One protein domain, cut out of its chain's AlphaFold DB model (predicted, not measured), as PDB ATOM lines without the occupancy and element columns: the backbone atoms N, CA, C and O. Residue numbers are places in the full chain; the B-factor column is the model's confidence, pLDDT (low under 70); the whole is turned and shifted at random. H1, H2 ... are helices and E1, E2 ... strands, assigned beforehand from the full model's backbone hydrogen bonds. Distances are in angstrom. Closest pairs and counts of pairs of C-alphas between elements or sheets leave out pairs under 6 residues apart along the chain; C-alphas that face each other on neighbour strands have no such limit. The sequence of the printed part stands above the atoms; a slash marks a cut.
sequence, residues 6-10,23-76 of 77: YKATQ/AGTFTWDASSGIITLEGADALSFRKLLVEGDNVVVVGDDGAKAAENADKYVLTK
ATOM      1  N   TYR A   6     -56.973 -38.953  12.422       85.69
ATOM      2  CA  TYR A   6     -56.692 -40.380  12.316       85.69
ATOM      3  C   TYR A   6     -57.254 -41.140  13.515       85.69
ATOM      4  O   TYR A   6     -57.387 -40.607  14.619       85.69
ATOM      5  N   LYS A   7     -57.525 -42.425  13.287       84.06
ATOM      6  CA  LYS A   7     -57.668 -43.434  14.329       84.06
ATOM      7  C   LYS A   7     -56.748 -44.594  13.966       84.06
ATOM      8  O   LYS A   7     -56.869 -45.154  12.879       84.06
ATOM      9  N   ALA A   8     -55.819 -44.919  14.850       80.88
ATOM     10  CA  ALA A   8     -54.872 -46.008  14.699       80.88
ATOM     11  C   ALA A   8     -55.066 -47.014  15.830       80.88
ATOM     12  O   ALA A   8     -55.255 -46.647  16.990       80.88
ATOM     13  N   THR A   9     -54.987 -48.287  15.475       80.25
ATOM     14  CA  THR A   9     -55.069 -49.400  16.411       80.25
ATOM     15  C   THR A   9     -53.862 -50.289  16.161       80.25
ATOM     16  O   THR A   9     -53.608 -50.702  15.030       80.25
ATOM     17  N   GLN A  10     -53.080 -50.528  17.206       75.94
ATOM     18  CA  GLN A  10     -51.903 -51.374  17.190       75.94
ATOM     19  C   GLN A  10     -52.192 -52.609  18.037       75.94
ATOM     20  O   GLN A  10     -52.303 -52.525  19.255       75.94
ATOM     21  N   ALA A  23     -56.066 -41.854  18.701       85.19
ATOM     22  CA  ALA A  23     -56.845 -41.022  17.806       85.19
ATOM     23  C   ALA A  23     -56.443 -39.568  18.013       85.19
ATOM     24  O   ALA A  23     -56.172 -39.143  19.135       85.19
ATOM     25  N   GLY A  24     -56.411 -38.809  16.929       87.38
ATOM     26  CA  GLY A  24     -55.965 -37.427  16.967       87.38
ATOM     27  C   GLY A  24     -55.956 -36.817  15.582       87.38
ATOM     28  O   GLY A  24     -56.621 -37.306  14.669       87.38
ATOM     29  N   THR A  25     -55.186 -35.754  15.423       89.00
ATOM     30  CA  THR A  25     -54.956 -35.102  14.137       89.00
ATOM     31  C   THR A  25     -53.656 -35.582  13.518       89.00
ATOM     32  O   THR A  25     -52.730 -35.981  14.214       89.00
ATOM     33  N   PHE A  26     -53.568 -35.571  12.198       87.12
ATOM     34  CA  PHE A  26     -52.327 -35.834  11.491       87.12
ATOM     35  C   PHE A  26     -52.038 -34.714  10.504       87.12
ATOM     36  O   PHE A  26     -52.940 -34.074   9.968       87.12
ATOM     37  N   THR A  27     -50.760 -34.495  10.244       88.19
ATOM     38  CA  THR A  27     -50.281 -33.608   9.189       88.19
ATOM     39  C   THR A  27     -49.712 -34.448   8.063       88.19
ATOM     40  O   THR A  27     -48.893 -35.332   8.299       88.19
ATOM     41  N   TRP A  28     -50.153 -34.195   6.833       86.75
ATOM     42  CA  TRP A  28     -49.605 -34.852   5.651       86.75
ATOM     43  C   TRP A  28     -48.747 -33.879   4.852       86.75
ATOM     44  O   TRP A  28     -49.223 -32.839   4.397       86.75
ATOM     45  N   ASP A  29     -47.483 -34.239   4.668       86.69
ATOM     46  CA  ASP A  29     -46.567 -33.564   3.765       86.69
ATOM     47  C   ASP A  29     -46.620 -34.240   2.391       86.69
ATOM     48  O   ASP A  29     -46.039 -35.305   2.178       86.69
ATOM     49  N   ALA A  30     -47.332 -33.625   1.446       78.19
ATOM     50  CA  ALA A  30     -47.463 -34.151   0.087       78.19
ATOM     51  C   ALA A  30     -46.140 -34.120  -0.703       78.19
ATOM     52  O   ALA A  30     -45.977 -34.895  -1.641       78.19
ATOM     53  N   SER A  31     -45.198 -33.249  -0.322       83.69
ATOM     54  CA  SER A  31     -43.884 -33.130  -0.967       83.69
ATOM     55  C   SER A  31     -43.010 -34.360  -0.712       83.69
ATOM     56  O   SER A  31     -42.315 -34.820  -1.614       83.69
ATOM     57  N   SER A  32     -43.064 -34.902   0.505       81.00
ATOM     58  CA  SER A  32     -42.273 -36.060   0.940       81.00
ATOM     59  C   SER A  32     -43.102 -37.343   1.034       81.00
ATOM     60  O   SER A  32     -42.544 -38.421   1.206       81.00
ATOM     61  N   GLY A  33     -44.433 -37.243   0.964       82.56
ATOM     62  CA  GLY A  33     -45.355 -38.353   1.201       82.56
ATOM     63  C   GLY A  33     -45.454 -38.764   2.672       82.56
ATOM     64  O   GLY A  33     -45.960 -39.843   2.957       82.56
ATOM     65  N   ILE A  34     -44.980 -37.950   3.620       86.19
ATOM     66  CA  ILE A  34     -44.909 -38.316   5.043       86.19
ATOM     67  C   ILE A  34     -46.138 -37.795   5.793       86.19
ATOM     68  O   ILE A  34     -46.451 -36.609   5.769       86.19
ATOM     69  N   ILE A  35     -46.819 -38.685   6.502       87.25
ATOM     70  CA  ILE A  35     -47.866 -38.410   7.479       87.25
ATOM     71  C   ILE A  35     -47.239 -38.395   8.877       87.25
ATOM     72  O   ILE A  35     -46.618 -39.368   9.303       87.25
ATOM     73  N   THR A  36     -47.438 -37.307   9.611       87.56
ATOM     74  CA  THR A  36     -47.056 -37.161  11.019       87.56
ATOM     75  C   THR A  36     -48.313 -37.211  11.877       87.56
ATOM     76  O   THR A  36     -49.215 -36.395  11.708       87.56
ATOM     77  N   LEU A  37     -48.392 -38.188  12.775       86.88
ATOM     78  CA  LEU A  37     -49.512 -38.383  13.686       86.88
ATOM     79  C   LEU A  37     -49.304 -37.556  14.959       86.88
ATOM     80  O   LEU A  37     -48.354 -37.785  15.711       86.88
ATOM     81  N   GLU A  38     -50.210 -36.630  15.243       85.12
ATOM     82  CA  GLU A  38     -50.199 -35.856  16.484       85.12
ATOM     83  C   GLU A  38     -50.995 -36.587  17.576       85.12
ATOM     84  O   GLU A  38     -52.029 -37.203  17.317       85.12
ATOM     85  N   GLY A  39     -50.497 -36.589  18.815       80.50
ATOM     86  CA  GLY A  39     -51.129 -37.337  19.914       80.50
ATOM     87  C   GLY A  39     -51.000 -38.867  19.817       80.50
ATOM     88  O   GLY A  39     -51.741 -39.592  20.474       80.50
ATOM     89  N   ALA A  40     -50.064 -39.373  19.006       76.38
ATOM     90  CA  ALA A  40     -49.783 -40.805  18.853       76.38
ATOM     91  C   ALA A  40     -48.922 -41.393  19.991       76.38
ATOM     92  O   ALA A  40     -48.228 -42.383  19.795       76.38
ATOM     93  N   ASP A  41     -48.945 -40.798  21.184       76.19
ATOM     94  CA  ASP A  41     -48.096 -41.172  22.325       76.19
ATOM     95  C   ASP A  41     -48.350 -42.605  22.830       76.19
ATOM     96  O   ASP A  41     -47.474 -43.218  23.434       76.19
ATOM     97  N   ALA A  42     -49.534 -43.162  22.550       73.62
ATOM     98  CA  ALA A  42     -49.881 -44.553  22.851       73.62
ATOM     99  C   ALA A  42     -49.382 -45.563  21.796       73.62
ATOM    100  O   ALA A  42     -49.404 -46.773  22.038       73.62
ATOM    101  N   LEU A  43     -48.958 -45.090  20.621       76.38
ATOM    102  CA  LEU A  43     -48.427 -45.929  19.550       76.38
ATOM    103  C   LEU A  43     -46.907 -46.000  19.641       76.38
ATOM    104  O   LEU A  43     -46.231 -45.058  20.042       76.38
ATOM    105  N   SER A  44     -46.345 -47.097  19.141       75.81
ATOM    106  CA  SER A  44     -44.888 -47.203  18.965       75.81
ATOM    107  C   SER A  44     -44.360 -46.412  17.755       75.81
ATOM    108  O   SER A  44     -43.198 -46.565  17.389       75.81
ATOM    109  N   PHE A  45     -45.205 -45.617  17.087       76.06
ATOM    110  CA  PHE A  45     -44.858 -44.881  15.876       76.06
ATOM    111  C   PHE A  45     -45.586 -43.542  15.769       76.06
ATOM    112  O   PHE A  45     -46.749 -43.422  16.144       76.06
ATOM    113  N   ARG A  46     -44.901 -42.549  15.191       80.12
ATOM    114  CA  ARG A  46     -45.427 -41.191  14.972       80.12
ATOM    115  C   ARG A  46     -45.398 -40.738  13.519       80.12
ATOM    116  O   ARG A  46     -46.135 -39.824  13.165       80.12
ATOM    117  N   LYS A  47     -44.569 -41.357  12.680       85.69
ATOM    118  CA  LYS A  47     -44.403 -40.988  11.275       85.69
ATOM    119  C   LYS A  47     -44.692 -42.178  10.372       85.69
ATOM    120  O   LYS A  47     -44.343 -43.319  10.672       85.69
ATOM    121  N   LEU A  48     -45.357 -41.894   9.266       84.12
ATOM    122  CA  LEU A  48     -45.846 -42.860   8.297       84.12
ATOM    123  C   LEU A  48     -45.517 -42.332   6.900       84.12
ATOM    124  O   LEU A  48     -45.898 -41.221   6.567       84.12
ATOM    125  N   LEU A  49     -44.822 -43.096   6.072       85.31
ATOM    126  CA  LEU A  49     -44.558 -42.749   4.680       85.31
ATOM    127  C   LEU A  49     -45.616 -43.389   3.783       85.31
ATOM    128  O   LEU A  49     -45.810 -44.599   3.818       85.31
ATOM    129  N   VAL A  50     -46.276 -42.590   2.959       82.50
ATOM    130  CA  VAL A  50     -47.233 -43.050   1.954       82.50
ATOM    131  C   VAL A  50     -46.479 -43.376   0.668       82.50
ATOM    132  O   VAL A  50     -45.915 -42.495   0.023       82.50
ATOM    133  N   GLU A  51     -46.488 -44.649   0.281       80.12
ATOM    134  CA  GLU A  51     -45.896 -45.161  -0.953       80.12
ATOM    135  C   GLU A  51     -46.992 -45.747  -1.850       80.12
ATOM    136  O   GLU A  51     -47.325 -46.935  -1.788       80.12
ATOM    137  N   GLY A  52     -47.578 -44.892  -2.691       76.00
ATOM    138  CA  GLY A  52     -48.714 -45.265  -3.538       76.00
ATOM    139  C   GLY A  52     -49.952 -45.583  -2.698       76.00
ATOM    140  O   GLY A  52     -50.455 -44.715  -1.991       76.00
ATOM    141  N   ASP A  53     -50.430 -46.828  -2.766       75.31
ATOM    142  CA  ASP A  53     -51.548 -47.342  -1.955       75.31
ATOM    143  C   ASP A  53     -51.111 -47.945  -0.606       75.31
ATOM    144  O   ASP A  53     -51.944 -48.420   0.171       75.31
ATOM    145  N   ASN A  54     -49.807 -47.940  -0.320       76.31
ATOM    146  CA  ASN A  54     -49.236 -48.495   0.901       76.31
ATOM    147  C   ASN A  54     -48.819 -47.388   1.864       76.31
ATOM    148  O   ASN A  54     -48.405 -46.308   1.448       76.31
ATOM    149  N   VAL A  55     -48.860 -47.681   3.161       78.25
ATOM    150  CA  VAL A  55     -48.314 -46.792   4.190       78.25
ATOM    151  C   VAL A  55     -47.281 -47.553   5.011       78.25
ATOM    152  O   VAL A  55     -47.568 -48.635   5.507       78.25
ATOM    153  N   VAL A  56     -46.084 -46.997   5.158       80.88
ATOM    154  CA  VAL A  56     -44.948 -47.614   5.848       80.88
ATOM    155  C   VAL A  56     -44.637 -46.834   7.113       80.88
ATOM    156  O   VAL A  56     -44.456 -45.622   7.064       80.88
ATOM    157  N   VAL A  57     -44.526 -47.506   8.255       80.44
ATOM    158  CA  VAL A  57     -44.025 -46.850   9.473       80.44
ATOM    159  C   VAL A  57     -42.558 -46.458   9.289       80.44
ATOM    160  O   VAL A  57     -41.714 -47.306   8.991       80.44
ATOM    161  N   VAL A  58     -42.254 -45.177   9.494       80.81
ATOM    162  CA  VAL A  58     -40.885 -44.645   9.460       80.81
ATOM    163  C   VAL A  58     -40.464 -44.154  10.841       80.81
ATOM    164  O   VAL A  58     -41.300 -43.813  11.683       80.81
ATOM    165  N   GLY A  59     -39.154 -44.160  11.086       76.06
ATOM    166  CA  GLY A  59     -38.565 -43.630  12.309       76.06
ATOM    167  C   GLY A  59     -38.788 -42.124  12.453       76.06
ATOM    168  O   GLY A  59     -39.239 -41.445  11.527       76.06
ATOM    169  N   ASP A  60     -38.445 -41.581  13.620       70.69
ATOM    170  CA  ASP A  60     -38.577 -40.142  13.875       70.69
ATOM    171  C   ASP A  60     -37.667 -39.302  12.956       70.69
ATOM    172  O   ASP A  60     -37.988 -38.164  12.631       70.69
ATOM    173  N   ASP A  61     -36.589 -39.880  12.428       68.75
ATOM    174  CA  ASP A  61     -35.731 -39.240  11.429       68.75
ATOM    175  C   ASP A  61     -36.306 -39.302   9.996       68.75
ATOM    176  O   ASP A  61     -35.783 -38.660   9.089       68.75
ATOM    177  N   GLY A  62     -37.405 -40.033   9.786       64.19
ATOM    178  CA  GLY A  62     -37.999 -40.273   8.472       64.19
ATOM    179  C   GLY A  62     -37.375 -41.444   7.707       64.19
ATOM    180  O   GLY A  62     -37.875 -41.788   6.634       64.19
ATOM    181  N   ALA A  63     -36.340 -42.107   8.240       66.06
ATOM    182  CA  ALA A  63     -35.817 -43.322   7.636       66.06
ATOM    183  C   ALA A  63     -36.756 -44.509   7.857       66.06
ATOM    184  O   ALA A  63     -37.318 -44.738   8.934       66.06
ATOM    185  N   LYS A  64     -36.885 -45.327   6.812       64.88
ATOM    186  CA  LYS A  64     -37.493 -46.652   6.921       64.88
ATOM    187  C   LYS A  64     -36.619 -47.507   7.833       64.88
ATOM    188  O   LYS A  64     -35.395 -47.494   7.706       64.88
ATOM    189  N   ALA A  65     -37.236 -48.301   8.705       59.31
ATOM    190  CA  ALA A  65     -36.512 -49.343   9.422       59.31
ATOM    191  C   ALA A  65     -35.985 -50.366   8.396       59.31
ATOM    192  O   ALA A  65     -36.729 -51.244   7.961       59.31
ATOM    193  N   ALA A  66     -34.723 -50.227   7.976       49.97
ATOM    194  CA  ALA A  66     -34.139 -50.968   6.854       49.97
ATOM    195  C   ALA A  66     -34.237 -52.499   7.003       49.97
ATOM    196  O   ALA A  66     -34.336 -53.205   6.007       49.97
ATOM    197  N   GLU A  67     -34.281 -53.014   8.233       47.88
ATOM    198  CA  GLU A  67     -34.399 -54.454   8.516       47.88
ATOM    199  C   GLU A  67     -35.840 -54.980   8.645       47.88
ATOM    200  O   GLU A  67     -36.043 -56.187   8.752       47.88
ATOM    201  N   ASN A  68     -36.863 -54.120   8.664       52.88
ATOM    202  CA  ASN A  68     -38.254 -54.550   8.870       52.88
ATOM    203  C   ASN A  68     -39.275 -53.748   8.043       52.88
ATOM    204  O   ASN A  68     -40.460 -53.775   8.370       52.88
ATOM    205  N   ALA A  69     -38.846 -53.055   6.985       52.78
ATOM    206  CA  ALA A  69     -39.707 -52.204   6.161       52.78
ATOM    207  C   ALA A  69     -40.970 -52.941   5.673       52.78
ATOM    208  O   ALA A  69     -42.069 -52.411   5.805       52.78
ATOM    209  N   ASP A  70     -40.837 -54.201   5.246       55.31
ATOM    210  CA  ASP A  70     -41.953 -55.036   4.778       55.31
ATOM    211  C   ASP A  70     -42.946 -55.434   5.884       55.31
ATOM    212  O   ASP A  70     -44.098 -55.759   5.605       55.31
ATOM    213  N   LYS A  71     -42.532 -55.405   7.158       59.47
ATOM    214  CA  LYS A  71     -43.405 -55.723   8.305       59.47
ATOM    215  C   LYS A  71     -44.230 -54.531   8.781       59.47
ATOM    216  O   LYS A  71     -45.153 -54.718   9.569       59.47
ATOM    217  N   TYR A  72     -43.896 -53.330   8.318       63.25
ATOM    218  CA  TYR A  72     -44.549 -52.083   8.705       63.25
ATOM    219  C   TYR A  72     -45.448 -51.508   7.607       63.25
ATOM    220  O   TYR A  72     -45.836 -50.344   7.689       63.25
ATOM    221  N   VAL A  73     -45.778 -52.316   6.594       64.06
ATOM    222  CA  VAL A  73     -46.658 -51.928   5.492       64.06
ATOM    223  C   VAL A  73     -48.122 -52.136   5.883       64.06
ATOM    224  O   VAL A  73     -48.588 -53.261   6.061       64.06
ATOM    225  N   LEU A  74     -48.865 -51.039   5.977       67.25
ATOM    226  CA  LEU A  74     -50.319 -51.021   6.041       67.25
ATOM    227  C   LEU A  74     -50.853 -50.989   4.607       67.25
ATOM    228  O   LEU A  74     -50.637 -50.024   3.872       67.25
ATOM    229  N   THR A  75     -51.542 -52.056   4.215       64.25
ATOM    230  CA  THR A  75     -52.249 -52.143   2.934       64.25
ATOM    231  C   THR A  75     -53.683 -51.664   3.108       64.25
ATOM    232  O   THR A  75     -54.357 -51.993   4.089       64.25
ATOM    233  N   LYS A  76     -54.160 -50.869   2.151       59.75
ATOM    234  CA  LYS A  76     -55.561 -50.452   2.098       59.75
ATOM    235  C   LYS A  76     -56.461 -51.681   1.908       59.75
ATOM    236  O   LYS A  76     -56.193 -52.512   1.042       59.75
TER     237      LYS A  76
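This is residues 6 to 10 and 23 to 76 of the 77 residues of an uncharacterized protein of Tannerella sp. oral taxon 808 (UniProt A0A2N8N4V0). The domain is a single strongly twisted sheet of six strands, E1 to E6 side by side in chain order, with the one short helix H1 beside the strands near the E6 edge. E2 to E5 make a meander, each strand the antiparallel neighbour of the one before; E5 and E6 are antiparallel too, while E1 meets E2 only at a point. The printed part has 59 residues, with six named strands and one named helix in the order E1 E2 E3 E4 E5 H1 E6 along the chain; the class is mostly strand, with 29 of the 33 residues in named elements held by strands. The whole is compact and rounded, with a radius of gyration of the C-alphas of 10.7 A and spans of 27 by 25 by 25 A.

E4, residues 47 to 51, and E5, residues 54 to 58, form a hairpin at 147 degrees, with N 49 and O 56 2.7 A apart, within hydrogen-bond range. E3, residues 34 to 37, is antiparallel to E4, with N 35 and O 48 at 2.7 A. E2, residues 23 to 29, is antiparallel to E3, with N 29 and O 34 at 2.8 A. The edge strand E1, residues 6 to 10, faces E2 at C-alphas 7 and 23, 4.3 A apart. At the other edge, E6, residues 73 to 75, pairs with E5 through N 74 and O 55, 2.8 A. E1 and E6 are apart. H1, residues 69 to 72, is on the sheet at the sheet's level, at a height of 2.1 A; its closest C-alphas to E5 are those of Tyr 72 and Val 57, 5.3 A. H1 is too short for an O i to N i+4 pair; its one O i to N i+3 pair is within range.

E1 begins at C-alpha 6 (-56.692, -40.380, 12.316). E2 is 18.9 A long, E4 13.0 A, E1 12.9 A and E5 12.6 A; E6 ends at C-alpha 75 (-52.249, -52.143, 2.934).

The C-alphas farthest apart, those of Thr 25 and Glu 67, are 28.8 A apart. Residues 11 to 22 are not printed, and C-alphas 10 and 23 are 11.5 A apart across this cut. Of the links that are printed whole, none is long. Residues 61 to 76 have pLDDT under 70.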